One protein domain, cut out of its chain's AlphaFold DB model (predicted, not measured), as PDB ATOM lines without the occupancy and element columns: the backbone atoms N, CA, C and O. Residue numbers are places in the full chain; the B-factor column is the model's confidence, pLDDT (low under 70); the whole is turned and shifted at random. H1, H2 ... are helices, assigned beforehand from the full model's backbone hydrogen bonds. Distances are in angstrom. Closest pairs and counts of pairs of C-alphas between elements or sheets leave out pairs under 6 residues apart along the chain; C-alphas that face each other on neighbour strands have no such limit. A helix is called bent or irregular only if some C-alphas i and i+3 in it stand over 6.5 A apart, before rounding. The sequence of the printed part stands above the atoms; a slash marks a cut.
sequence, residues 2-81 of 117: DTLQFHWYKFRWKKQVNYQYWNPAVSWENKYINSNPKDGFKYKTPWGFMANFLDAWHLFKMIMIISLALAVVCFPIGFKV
ATOM      1  N   ASP A   2     -22.559   0.935 -22.224       60.41
ATOM      2  CA  ASP A   2     -21.926   1.124 -23.533       60.41
ATOM      3  C   ASP A   2     -21.295  -0.168 -24.066       60.41
ATOM      4  O   ASP A   2     -21.300  -0.431 -25.258       60.41
ATOM      5  N   THR A   3     -20.864  -1.069 -23.186       64.50
ATOM      6  CA  THR A   3     -20.483  -2.434 -23.568       64.50
ATOM      7  C   THR A   3     -21.620  -3.218 -24.229       64.50
ATOM      8  O   THR A   3     -21.377  -3.883 -25.227       64.50
ATOM      9  N   LEU A   4     -22.862  -3.111 -23.749       68.44
ATOM     10  CA  LEU A   4     -24.020  -3.741 -24.397       68.44
ATOM     11  C   LEU A   4     -24.294  -3.093 -25.764       68.44
ATOM     12  O   LEU A   4     -24.514  -3.801 -26.738       68.44
ATOM     13  N   GLN A   5     -24.224  -1.760 -25.849       72.75
ATOM     14  CA  GLN A   5     -24.480  -0.996 -27.078       72.75
ATOM     15  C   GLN A   5     -23.418  -1.216 -28.160       72.75
ATOM     16  O   GLN A   5     -23.757  -1.484 -29.308       72.75
ATOM     17  N   PHE A   6     -22.138  -1.141 -27.803       74.12
ATOM     18  CA  PHE A   6     -21.024  -1.205 -28.751       74.12
ATOM     19  C   PHE A   6     -20.442  -2.609 -28.918       74.12
ATOM     20  O   PHE A   6     -19.688  -2.835 -29.858       74.12
ATOM     21  N   HIS A   7     -20.767  -3.564 -28.039       79.44
ATOM     22  CA  HIS A   7     -20.214  -4.925 -28.084       79.44
ATOM     23  C   HIS A   7     -21.276  -6.025 -28.020       79.44
ATOM     24  O   HIS A   7     -20.944  -7.169 -27.706       79.44
ATOM     25  N   TRP A   8     -22.530  -5.727 -28.380       79.62
ATOM     26  CA  TRP A   8     -23.596  -6.732 -28.482       79.62
ATOM     27  C   TRP A   8     -23.163  -7.982 -29.265       79.62
ATOM     28  O   TRP A   8     -23.415  -9.112 -28.854       79.62
ATOM     29  N   TYR A   9     -22.422  -7.805 -30.362       79.38
ATOM     30  CA  TYR A   9     -21.942  -8.911 -31.196       79.38
ATOM     31  C   TYR A   9     -20.999  -9.881 -30.460       79.38
ATOM     32  O   TYR A   9     -20.988 -11.076 -30.787       79.38
ATOM     33  N   LYS A  10     -20.267  -9.392 -29.445       79.88
ATOM     34  CA  LYS A  10     -19.381 -10.174 -28.561       79.88
ATOM     35  C   LYS A  10     -20.112 -10.766 -27.350       79.88
ATOM     36  O   LYS A  10     -19.498 -11.499 -26.577       79.88
ATOM     37  N   PHE A  11     -21.397 -10.466 -27.154       79.00
ATOM     38  CA  PHE A  11     -22.154 -10.951 -26.005       79.00
ATOM     39  C   PHE A  11     -22.307 -12.481 -26.054       79.00
ATOM     40  O   PHE A  11     -22.930 -13.040 -26.960       79.00
ATOM     41  N   ARG A  12     -21.726 -13.162 -25.057       80.69
ATOM     42  CA  ARG A  12     -21.616 -14.631 -24.997       80.69
ATOM     43  C   ARG A  12     -22.974 -15.335 -24.994       80.69
ATOM     44  O   ARG A  12     -23.115 -16.386 -25.609       80.69
ATOM     45  N   TRP A  13     -23.973 -14.747 -24.338       79.06
ATOM     46  CA  TRP A  13     -25.278 -15.375 -24.105       79.06
ATOM     47  C   TRP A  13     -26.377 -14.887 -25.052       79.06
ATOM     48  O   TRP A  13     -27.561 -15.063 -24.782       79.06
ATOM     49  N   LYS A  14     -26.013 -14.306 -26.204       78.44
ATOM     50  CA  LYS A  14     -26.965 -13.732 -27.174       78.44
ATOM     51  C   LYS A  14     -28.057 -14.692 -27.664       78.44
ATOM     52  O   LYS A  14     -29.119 -14.233 -28.054       78.44
ATOM     53  N   LYS A  15     -27.802 -16.007 -27.647       81.31
ATOM     54  CA  LYS A  15     -28.773 -17.045 -28.047       81.31
ATOM     55  C   LYS A  15     -29.746 -17.450 -26.930       81.31
ATOM     56  O   LYS A  15     -30.731 -18.114 -27.213       81.31
ATOM     57  N   GLN A  16     -29.446 -17.106 -25.679       85.75
ATOM     58  CA  GLN A  16     -30.205 -17.530 -24.492       85.75
ATOM     59  C   GLN A  16     -31.053 -16.399 -23.906       85.75
ATOM     60  O   GLN A  16     -31.858 -16.630 -23.010       85.75
ATOM     61  N   VAL A  17     -30.861 -15.174 -24.392       85.31
ATOM     62  CA  VAL A  17     -31.581 -13.992 -23.931       85.31
ATOM     63  C   VAL A  17     -32.528 -13.490 -25.014       85.31
ATOM     64  O   VAL A  17     -32.299 -13.711 -26.203       85.31
ATOM     65  N   ASN A  18     -33.580 -12.775 -24.615       85.81
ATOM     66  CA  ASN A  18     -34.496 -12.153 -25.567       85.81
ATOM     67  C   ASN A  18     -33.753 -11.096 -26.404       85.81
ATOM     68  O   ASN A  18     -33.425 -10.013 -25.916       85.81
ATOM     69  N   TYR A  19     -33.510 -11.408 -27.675       86.88
ATOM     70  CA  TYR A  19     -32.796 -10.535 -28.601       86.88
ATOM     71  C   TYR A  19     -33.419  -9.138 -28.683       86.88
ATOM     72  O   TYR A  19     -32.699  -8.147 -28.612       86.88
ATOM     73  N   GLN A  20     -34.748  -9.052 -28.758       86.69
ATOM     74  CA  GLN A  20     -35.457  -7.785 -28.892       86.69
ATOM     75  C   GLN A  20     -35.394  -6.944 -27.613       86.69
ATOM     76  O   GLN A  20     -35.557  -5.739 -27.669       86.69
ATOM     77  N   TYR A  21     -35.136  -7.538 -26.448       87.38
ATOM     78  CA  TYR A  21     -34.962  -6.788 -25.200       87.38
ATOM     79  C   TYR A  21     -33.512  -6.343 -24.967       87.38
ATOM     80  O   TYR A  21     -33.252  -5.235 -24.493       87.38
ATOM     81  N   TRP A  22     -32.564  -7.229 -25.278       85.69
ATOM     82  CA  TRP A  22     -31.157  -7.072 -24.918       85.69
ATOM     83  C   TRP A  22     -30.303  -6.429 -26.010       85.69
ATOM     84  O   TRP A  22     -29.241  -5.907 -25.682       85.69
ATOM     85  N   ASN A  23     -30.734  -6.449 -27.275       86.88
ATOM     86  CA  ASN A  23     -30.009  -5.811 -28.368       86.88
ATOM     87  C   ASN A  23     -30.421  -4.336 -28.526       86.88
ATOM     88  O   ASN A  23     -31.510  -4.074 -29.042       86.88
ATOM     89  N   PRO A  24     -29.540  -3.367 -28.215       83.06
ATOM     90  CA  PRO A  24     -29.874  -1.944 -28.287       83.06
ATOM     91  C   PRO A  24     -30.211  -1.448 -29.698       83.06
ATOM     92  O   PRO A  24     -30.876  -0.426 -29.842       83.06
ATOM     93  N   ALA A  25     -29.778  -2.168 -30.742       84.44
ATOM     94  CA  ALA A  25     -30.062  -1.808 -32.131       84.44
ATOM     95  C   ALA A  25     -31.541  -1.989 -32.516       84.44
ATOM     96  O   ALA A  25     -32.011  -1.313 -33.426       84.44
ATOM     97  N   VAL A  26     -32.264  -2.880 -31.830       88.19
ATOM     98  CA  VAL A  26     -33.677  -3.198 -32.127       88.19
ATOM     99  C   VAL A  26     -34.595  -3.011 -30.923       88.19
ATOM    100  O   VAL A  26     -35.807  -2.945 -31.070       88.19
ATOM    101  N   SER A  27     -34.055  -2.893 -29.710       88.06
ATOM    102  CA  SER A  27     -34.870  -2.857 -28.495       88.06
ATOM    103  C   SER A  27     -35.730  -1.609 -28.340       88.06
ATOM    104  O   SER A  27     -36.680  -1.602 -27.559       88.06
ATOM    105  N   TRP A  28     -35.441  -0.560 -29.111       84.38
ATOM    106  CA  TRP A  28     -36.306   0.611 -29.217       84.38
ATOM    107  C   TRP A  28     -37.683   0.269 -29.808       84.38
ATOM    108  O   TRP A  28     -38.656   0.941 -29.468       84.38
ATOM    109  N   GLU A  29     -37.796  -0.784 -30.622       88.75
ATOM    110  CA  GLU A  29     -39.052  -1.207 -31.254       88.75
ATOM    111  C   GLU A  29     -40.102  -1.656 -30.231       88.75
ATOM    112  O   GLU A  29     -41.286  -1.380 -30.409       88.75
ATOM    113  N   ASN A  30     -39.681  -2.248 -29.104       87.56
ATOM    114  CA  ASN A  30     -40.585  -2.703 -28.034       87.56
ATOM    115  C   ASN A  30     -41.452  -1.578 -27.449       87.56
ATOM    116  O   ASN A  30     -42.463  -1.841 -26.790       87.56
ATOM    117  N   LYS A  31     -41.037  -0.323 -27.649       84.19
ATOM    118  CA  LYS A  31     -41.731   0.868 -27.154       84.19
ATOM    119  C   LYS A  31     -42.962   1.203 -27.989       84.19
ATOM    120  O   LYS A  31     -43.856   1.876 -27.477       84.19
ATOM    121  N   TYR A  32     -43.024   0.739 -29.234       86.06
ATOM    122  CA  TYR A  32     -44.016   1.162 -30.214       86.06
ATOM    123  C   TYR A  32     -45.025   0.058 -30.537       86.06
ATOM    124  O   TYR A  32     -44.750  -1.136 -30.404       86.06
ATOM    125  N   ILE A  33     -46.229   0.469 -30.930       86.50
ATOM    126  CA  ILE A  33     -47.262  -0.449 -31.413       86.50
ATOM    127  C   ILE A  33     -46.758  -1.071 -32.723       86.50
ATOM    128  O   ILE A  33     -46.187  -0.376 -33.555       86.50
ATOM    129  N   ASN A  34     -46.898  -2.392 -32.875       89.00
ATOM    130  CA  ASN A  34     -46.421  -3.149 -34.043       89.00
ATOM    131  C   ASN A  34     -44.939  -2.921 -34.409       89.00
ATOM    132  O   ASN A  34     -44.583  -3.010 -35.581       89.00
ATOM    133  N   SER A  35     -44.080  -2.586 -33.436       86.44
ATOM    134  CA  SER A  35     -42.683  -2.194 -33.692       86.44
ATOM    135  C   SER A  35     -42.525  -0.967 -34.611       86.44
ATOM    136  O   SER A  35     -41.437  -0.712 -35.121       86.44
ATOM    137  N   ASN A  36     -43.584  -0.177 -34.821       86.62
ATOM    138  CA  ASN A  36     -43.605   0.938 -35.763       86.62
ATOM    139  C   ASN A  36     -43.785   2.284 -35.036       86.62
ATOM    140  O   ASN A  36     -44.849   2.536 -34.465       86.62
ATOM    141  N   PRO A  37     -42.808   3.210 -35.107       85.75
ATOM    142  CA  PRO A  37     -42.908   4.530 -34.482       85.75
ATOM    143  C   PRO A  37     -44.132   5.342 -34.904       85.75
ATOM    144  O   PRO A  37     -44.629   6.153 -34.122       85.75
ATOM    145  N   LYS A  38     -44.622   5.129 -36.131       88.81
ATOM    146  CA  LYS A  38     -45.778   5.851 -36.680       88.81
ATOM    147  C   LYS A  38     -47.092   5.460 -36.004       88.81
ATOM    148  O   LYS A  38     -48.000   6.281 -35.954       88.81
ATOM    149  N   ASP A  39     -47.161   4.254 -35.444       87.50
ATOM    150  CA  ASP A  39     -48.358   3.738 -34.775       87.50
ATOM    151  C   ASP A  39     -48.448   4.241 -33.318       87.50
ATOM    152  O   ASP A  39     -49.450   4.041 -32.631       87.50
ATOM    153  N   GLY A  40     -47.415   4.947 -32.846       83.50
ATOM    154  CA  GLY A  40     -47.337   5.521 -31.510       83.50
ATOM    155  C   GLY A  40     -46.817   4.548 -30.451       83.50
ATOM    156  O   GLY A  40     -46.477   3.394 -30.712       83.50
ATOM    157  N   PHE A  41     -46.704   5.041 -29.216       84.94
ATOM    158  CA  PHE A  41     -46.187   4.253 -28.099       84.94
ATOM    159  C   PHE A  41     -47.183   3.184 -27.647       84.94
ATOM    160  O   PHE A  41     -48.357   3.471 -27.404       84.94
ATOM    161  N   LYS A  42     -46.675   1.966 -27.440       82.50
ATOM    162  CA  LYS A  42     -47.432   0.819 -26.923       82.50
ATOM    163  C   LYS A  42     -47.968   1.069 -25.513       82.50
ATOM    164  O   LYS A  42     -49.062   0.630 -25.181       82.50
ATOM    165  N   TYR A  43     -47.214   1.812 -24.703       80.38
ATOM    166  CA  TYR A  43     -47.588   2.163 -23.337       80.38
ATOM    167  C   TYR A  43     -47.664   3.682 -23.196       80.38
ATOM    168  O   TYR A  43     -46.645   4.367 -23.094       80.38
ATOM    169  N   LYS A  44     -48.887   4.217 -23.165       72.00
ATOM    170  CA  LYS A  44     -49.151   5.632 -22.878       72.00
ATOM    171  C   LYS A  44     -49.093   5.854 -21.368       72.00
ATOM    172  O   LYS A  44     -50.114   5.852 -20.692       72.00
ATOM    173  N   THR A  45     -47.884   5.981 -20.829       69.88
ATOM    174  CA  THR A  45     -47.688   6.364 -19.423       69.88
ATOM    175  C   THR A  45     -47.341   7.852 -19.330       69.88
ATOM    176  O   THR A  45     -46.611   8.332 -20.197       69.88
ATOM    177  N   PRO A  46     -47.806   8.581 -18.293       64.00
ATOM    178  CA  PRO A  46     -47.643  10.038 -18.204       64.00
ATOM    179  C   PRO A  46     -46.184  10.527 -18.193       64.00
ATOM    180  O   PRO A  46     -45.933  11.707 -18.388       64.00
ATOM    181  N   TRP A  47     -45.222   9.623 -17.983       59.25
ATOM    182  CA  TRP A  47     -43.803   9.953 -17.815       59.25
ATOM    183  C   TRP A  47     -42.869   9.113 -18.687       59.25
ATOM    184  O   TRP A  47     -41.657   9.151 -18.499       59.25
ATOM    185  N   GLY A  48     -43.410   8.268 -19.571       66.56
ATOM    186  CA  GLY A  48     -42.595   7.309 -20.323       66.56
ATOM    187  C   GLY A  48     -41.806   6.334 -19.434       66.56
ATOM    188  O   GLY A  48     -40.913   5.657 -19.928       66.56
ATOM    189  N   PHE A  49     -42.122   6.230 -18.135       64.50
ATOM    190  CA  PHE A  49     -41.383   5.413 -17.165       64.50
ATOM    191  C   PHE A  49     -41.328   3.945 -17.587       64.50
ATOM    192  O   PHE A  49     -40.277   3.316 -17.509       64.50
ATOM    193  N   MET A  50     -42.434   3.426 -18.137       73.75
ATOM    194  CA  MET A  50     -42.473   2.069 -18.683       73.75
ATOM    195  C   MET A  50     -41.478   1.867 -19.826       73.75
ATOM    196  O   MET A  50     -40.933   0.777 -19.940       73.75
ATOM    197  N   ALA A  51     -41.158   2.897 -20.614       71.12
ATOM    198  CA  ALA A  51     -40.196   2.774 -21.705       71.12
ATOM    199  C   ALA A  51     -38.789   2.398 -21.220       71.12
ATOM    200  O   ALA A  51     -38.059   1.764 -21.977       71.12
ATOM    201  N   ASN A  52     -38.427   2.718 -19.970       73.12
ATOM    202  CA  ASN A  52     -37.149   2.304 -19.386       73.12
ATOM    203  C   ASN A  52     -37.102   0.809 -19.047       73.12
ATOM    204  O   ASN A  52     -36.020   0.245 -18.956       73.12
ATOM    205  N   PHE A  53     -38.254   0.156 -18.878       82.12
ATOM    206  CA  PHE A  53     -38.338  -1.279 -18.588       82.12
ATOM    207  C   PHE A  53     -38.490  -2.131 -19.843       82.12
ATOM    208  O   PHE A  53     -38.419  -3.349 -19.736       82.12
ATOM    209  N   LEU A  54     -38.713  -1.520 -21.011       84.06
ATOM    210  CA  LEU A  54     -38.942  -2.227 -22.276       84.06
ATOM    211  C   LEU A  54     -37.652  -2.567 -23.024       84.06
ATOM    212  O   LEU A  54     -37.688  -3.321 -23.996       84.06
ATOM    213  N   ASP A  55     -36.516  -2.055 -22.555       85.44
ATOM    214  CA  ASP A  55     -35.209  -2.433 -23.064       85.44
ATOM    215  C   ASP A  55     -34.138  -2.443 -21.972       85.44
ATOM    216  O   ASP A  55     -34.152  -1.640 -21.035       85.44
ATOM    217  N   ALA A  56     -33.188  -3.370 -22.112       85.44
ATOM    218  CA  ALA A  56     -32.143  -3.585 -21.118       85.44
ATOM    219  C   ALA A  56     -31.236  -2.358 -20.954       85.44
ATOM    220  O   ALA A  56     -30.772  -2.069 -19.852       85.44
ATOM    221  N   TRP A  57     -30.972  -1.628 -22.044       83.69
ATOM    222  CA  TRP A  57     -30.120  -0.444 -22.015       83.69
ATOM    223  C   TRP A  57     -30.726   0.608 -21.077       83.69
ATOM    224  O   TRP A  57     -30.126   0.926 -20.051       83.69
ATOM    225  N   HIS A  58     -31.939   1.092 -21.342       84.81
ATOM    226  CA  HIS A  58     -32.559   2.128 -20.512       84.81
ATOM    227  C   HIS A  58     -32.758   1.650 -19.064       84.81
ATOM    228  O   HIS A  58     -32.541   2.440 -18.141       84.81
ATOM    229  N   LEU A  59     -33.050   0.360 -18.850       86.38
ATOM    230  CA  LEU A  59     -33.176  -0.213 -17.511       86.38
ATOM    231  C   LEU A  59     -31.881  -0.070 -16.709       86.38
ATOM    232  O   LEU A  59     -31.893   0.470 -15.601       86.38
ATOM    233  N   PHE A  60     -30.749  -0.511 -17.260       86.00
ATOM    234  CA  PHE A  60     -29.472  -0.412 -16.553       86.00
ATOM    235  C   PHE A  60     -29.045   1.042 -16.328       86.00
ATOM    236  O   PHE A  60     -28.384   1.332 -15.328       86.00
ATOM    237  N   LYS A  61     -29.461   1.968 -17.201       83.94
ATOM    238  CA  LYS A  61     -29.179   3.404 -17.048       83.94
ATOM    239  C   LYS A  61     -29.927   3.968 -15.864       83.94
ATOM    240  O   LYS A  61     -29.350   4.660 -15.031       83.94
ATOM    241  N   MET A  62     -31.208   3.632 -15.795       84.81
ATOM    242  CA  MET A  62     -32.082   4.025 -14.707       84.81
ATOM    243  C   MET A  62     -31.578   3.449 -13.382       84.81
ATOM    244  O   MET A  62     -31.443   4.204 -12.426       84.81
ATOM    245  N   ILE A  63     -31.225   2.157 -13.333       86.50
ATOM    246  CA  ILE A  63     -30.663   1.521 -12.129       86.50
ATOM    247  C   ILE A  63     -29.392   2.246 -11.679       86.50
ATOM    248  O   ILE A  63     -29.290   2.608 -10.513       86.50
ATOM    249  N   MET A  64     -28.457   2.521 -12.593       87.56
ATOM    250  CA  MET A  64     -27.229   3.255 -12.273       87.56
ATOM    251  C   MET A  64     -27.530   4.635 -11.672       87.56
ATOM    252  O   MET A  64     -26.961   4.990 -10.640       87.56
ATOM    253  N   ILE A  65     -28.436   5.403 -12.285       84.56
ATOM    254  CA  ILE A  65     -28.824   6.734 -11.794       84.56
ATOM    255  C   ILE A  65     -29.486   6.635 -10.414       84.56
ATOM    256  O   ILE A  65     -29.145   7.411  -9.523       84.56
ATOM    257  N   ILE A  66     -30.383   5.666 -10.206       84.69
ATOM    258  CA  ILE A  66     -31.031   5.429  -8.909       84.69
ATOM    259  C   ILE A  66     -29.989   5.064  -7.849       84.69
ATOM    260  O   ILE A  66     -30.015   5.627  -6.757       84.69
ATOM    261  N   SER A  67     -29.047   4.170  -8.156       86.31
ATOM    262  CA  SER A  67     -27.976   3.785  -7.232       86.31
ATOM    263  C   SER A  67     -27.081   4.969  -6.864       86.31
ATOM    264  O   SER A  67     -26.747   5.130  -5.692       86.31
ATOM    265  N   LEU A  68     -26.734   5.829  -7.827       83.75
ATOM    266  CA  LEU A  68     -25.972   7.052  -7.563       83.75
ATOM    267  C   LEU A  68     -26.764   8.034  -6.693       83.75
ATOM    268  O   LEU A  68     -26.230   8.553  -5.714       83.75
ATOM    269  N   ALA A  69     -28.045   8.254  -6.995       82.25
ATOM    270  CA  ALA A  69     -28.909   9.120  -6.198       82.25
ATOM    271  C   ALA A  69     -29.060   8.602  -4.757       82.25
ATOM    272  O   ALA A  69     -28.944   9.374  -3.806       82.25
ATOM    273  N   LEU A  70     -29.244   7.290  -4.582       82.69
ATOM    274  CA  LEU A  70     -29.277   6.651  -3.266       82.69
ATOM    275  C   LEU A  70     -27.952   6.823  -2.521       82.69
ATOM    276  O   LEU A  70     -27.973   7.151  -1.337       82.69
ATOM    277  N   ALA A  71     -26.811   6.668  -3.196       82.75
ATOM    278  CA  ALA A  71     -25.506   6.892  -2.581       82.75
ATOM    279  C   ALA A  71     -25.376   8.325  -2.044       82.75
ATOM    280  O   ALA A  71     -24.977   8.507  -0.896       82.75
ATOM    281  N   VAL A  72     -25.798   9.333  -2.815       76.19
ATOM    282  CA  VAL A  72     -25.808  10.743  -2.380       76.19
ATOM    283  C   VAL A  72     -26.732  10.968  -1.181       76.19
ATOM    284  O   VAL A  72     -26.361  11.647  -0.225       76.19
ATOM    285  N   VAL A  73     -27.932  10.392  -1.212       74.75
ATOM    286  CA  VAL A  73     -28.918  10.521  -0.129       74.75
ATOM    287  C   VAL A  73     -28.433   9.859   1.165       74.75
ATOM    288  O   VAL A  73     -28.685  10.381   2.256       74.75
ATOM    289  N   CYS A  74     -27.733   8.730   1.057       75.12
ATOM    290  CA  CYS A  74     -27.232   7.959   2.193       75.12
ATOM    291  C   CYS A  74     -25.862   8.435   2.704       75.12
ATOM    292  O   CYS A  74     -25.556   8.226   3.877       75.12
ATOM    293  N   PHE A  75     -25.058   9.115   1.880       70.56
ATOM    294  CA  PHE A  75     -23.736   9.645   2.238       70.56
ATOM    295  C   PHE A  75     -23.699  10.445   3.563       70.56
ATOM    296  O   PHE A  75     -22.882  10.118   4.430       70.56
ATOM    297  N   PRO A  76     -24.593  11.427   3.810       66.25
ATOM    298  CA  PRO A  76     -24.573  12.197   5.057       66.25
ATOM    299  C   PRO A  76     -25.005  11.397   6.299       66.25
ATOM    300  O   PRO A  76     -24.732  11.837   7.414       66.25
ATOM    301  N   ILE A  77     -25.644  10.229   6.137       66.38
ATOM    302  CA  ILE A  77     -26.049   9.363   7.260       66.38
ATOM    303  C   ILE A  77     -24.816   8.705   7.898       66.38
ATOM    304  O   ILE A  77     -24.755   8.575   9.118       66.38
ATOM    305  N   GLY A  78     -23.820   8.328   7.089       62.78
ATOM    306  CA  GLY A  78     -22.615   7.638   7.562       62.78
ATOM    307  C   GLY A  78     -21.503   8.559   8.068       62.78
ATOM    308  O   GLY A  78     -20.796   8.194   9.002       62.78
ATOM    309  N   PHE A  79     -21.346   9.755   7.488       62.41
ATOM    310  CA  PHE A  79     -20.149  10.580   7.713       62.41
ATOM    311  C   PHE A  79     -20.350  11.826   8.595       62.41
ATOM    312  O   PHE A  79     -19.382  12.538   8.840       62.41
ATOM    313  N   LYS A  80     -21.568  12.112   9.091       65.31
ATOM    314  CA  LYS A  80     -21.885  13.320   9.896       65.31
ATOM    315  C   LYS A  80     -21.273  14.624   9.337       65.31
ATOM    316  O   LYS A  80     -20.907  15.520  10.093       65.31
ATOM    317  N   VAL A  81     -21.161  14.756   8.011       65.31
ATOM    318  CA  VAL A  81     -20.595  15.959   7.380       65.31
ATOM    319  C   VAL A  81     -21.700  16.995   7.213       65.31
ATOM    320  O   VAL A  81     -22.334  17.109   6.159       65.31
TER     321      VAL A  81
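This is residues 2 to 81 of the 117 residues of an uncharacterized protein of Candidatus Woesearchaeota archaeon CG_4_10_14_0_2_um_filter_33_13 (UniProt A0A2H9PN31). One long helix, H5, sticks out with residues 64 to 79 as an arm from a loose head of loops and four short helices, H1 to H4, gathered about its beginning. The arm makes much of the length, and the spans are 53 by 36 by 18 A, a flat outline. The printed part has 80 residues with five named helices, H1 to H5 in chain order, and no named strand; the class is all helix. The whole is loose, with a radius of gyration of the C-alphas of 16.5 A.

Start at H5, residues 56 to 79, which has a kink of 32 degrees near residue 73. With residues 56 to 57 alone it only just touches H2, residues 19 to 22, over 3 pairs of C-alphas within 8 A; the closest are Trp 22 and Ala 56, 5.3 A. With residues 58 to 62 alone it touches H4, residues 49 to 52, only at the corner, C-alphas of Asn 52 and His 58 being closest at 4.7 A. H3, residues 27 to 31, touches H2 only at the corner, closest at C-alphas Gln 20 and Ser 27, 5.0 A. H1, residues 2 to 10, is close to H5 but not clearly touching, C-alphas Leu 4 and Trp 57 closest at 7.3 A; H1 and H4 are apart. O i to N i+4 pairs are within hydrogen-bond range in 3 of 5 for H1, 17 of 20 for H5 and 0 of 1 for H3, where 2 of 2 O i to N i+3 pairs are; H2 and H4 are too short for an i+4 pair.

Find C-alpha 56 at (-32.143, -3.585, -21.118); from there H5 runs 34.3 A to C-alpha 79 at (-20.149, 10.580, 7.713). H1 begins at C-alpha 2, (-21.926, 1.124, -23.533), and measures 12.6 A. H1 is irregular, with C-alphas 6 and 9 8.1 A apart, and H5 only just, with C-alphas 73 and 76 7.0 A apart.

The C-alphas of Asn 34 and Lys 80 are the two farthest apart, 53.0 A. The printed part has no cut; the link from H3 to H4, 17 residues, is long. Look for pLDDT under 70 at residues 2 to 4, 45 to 49 and 76 to 81; the mean of the printed part is 79.6.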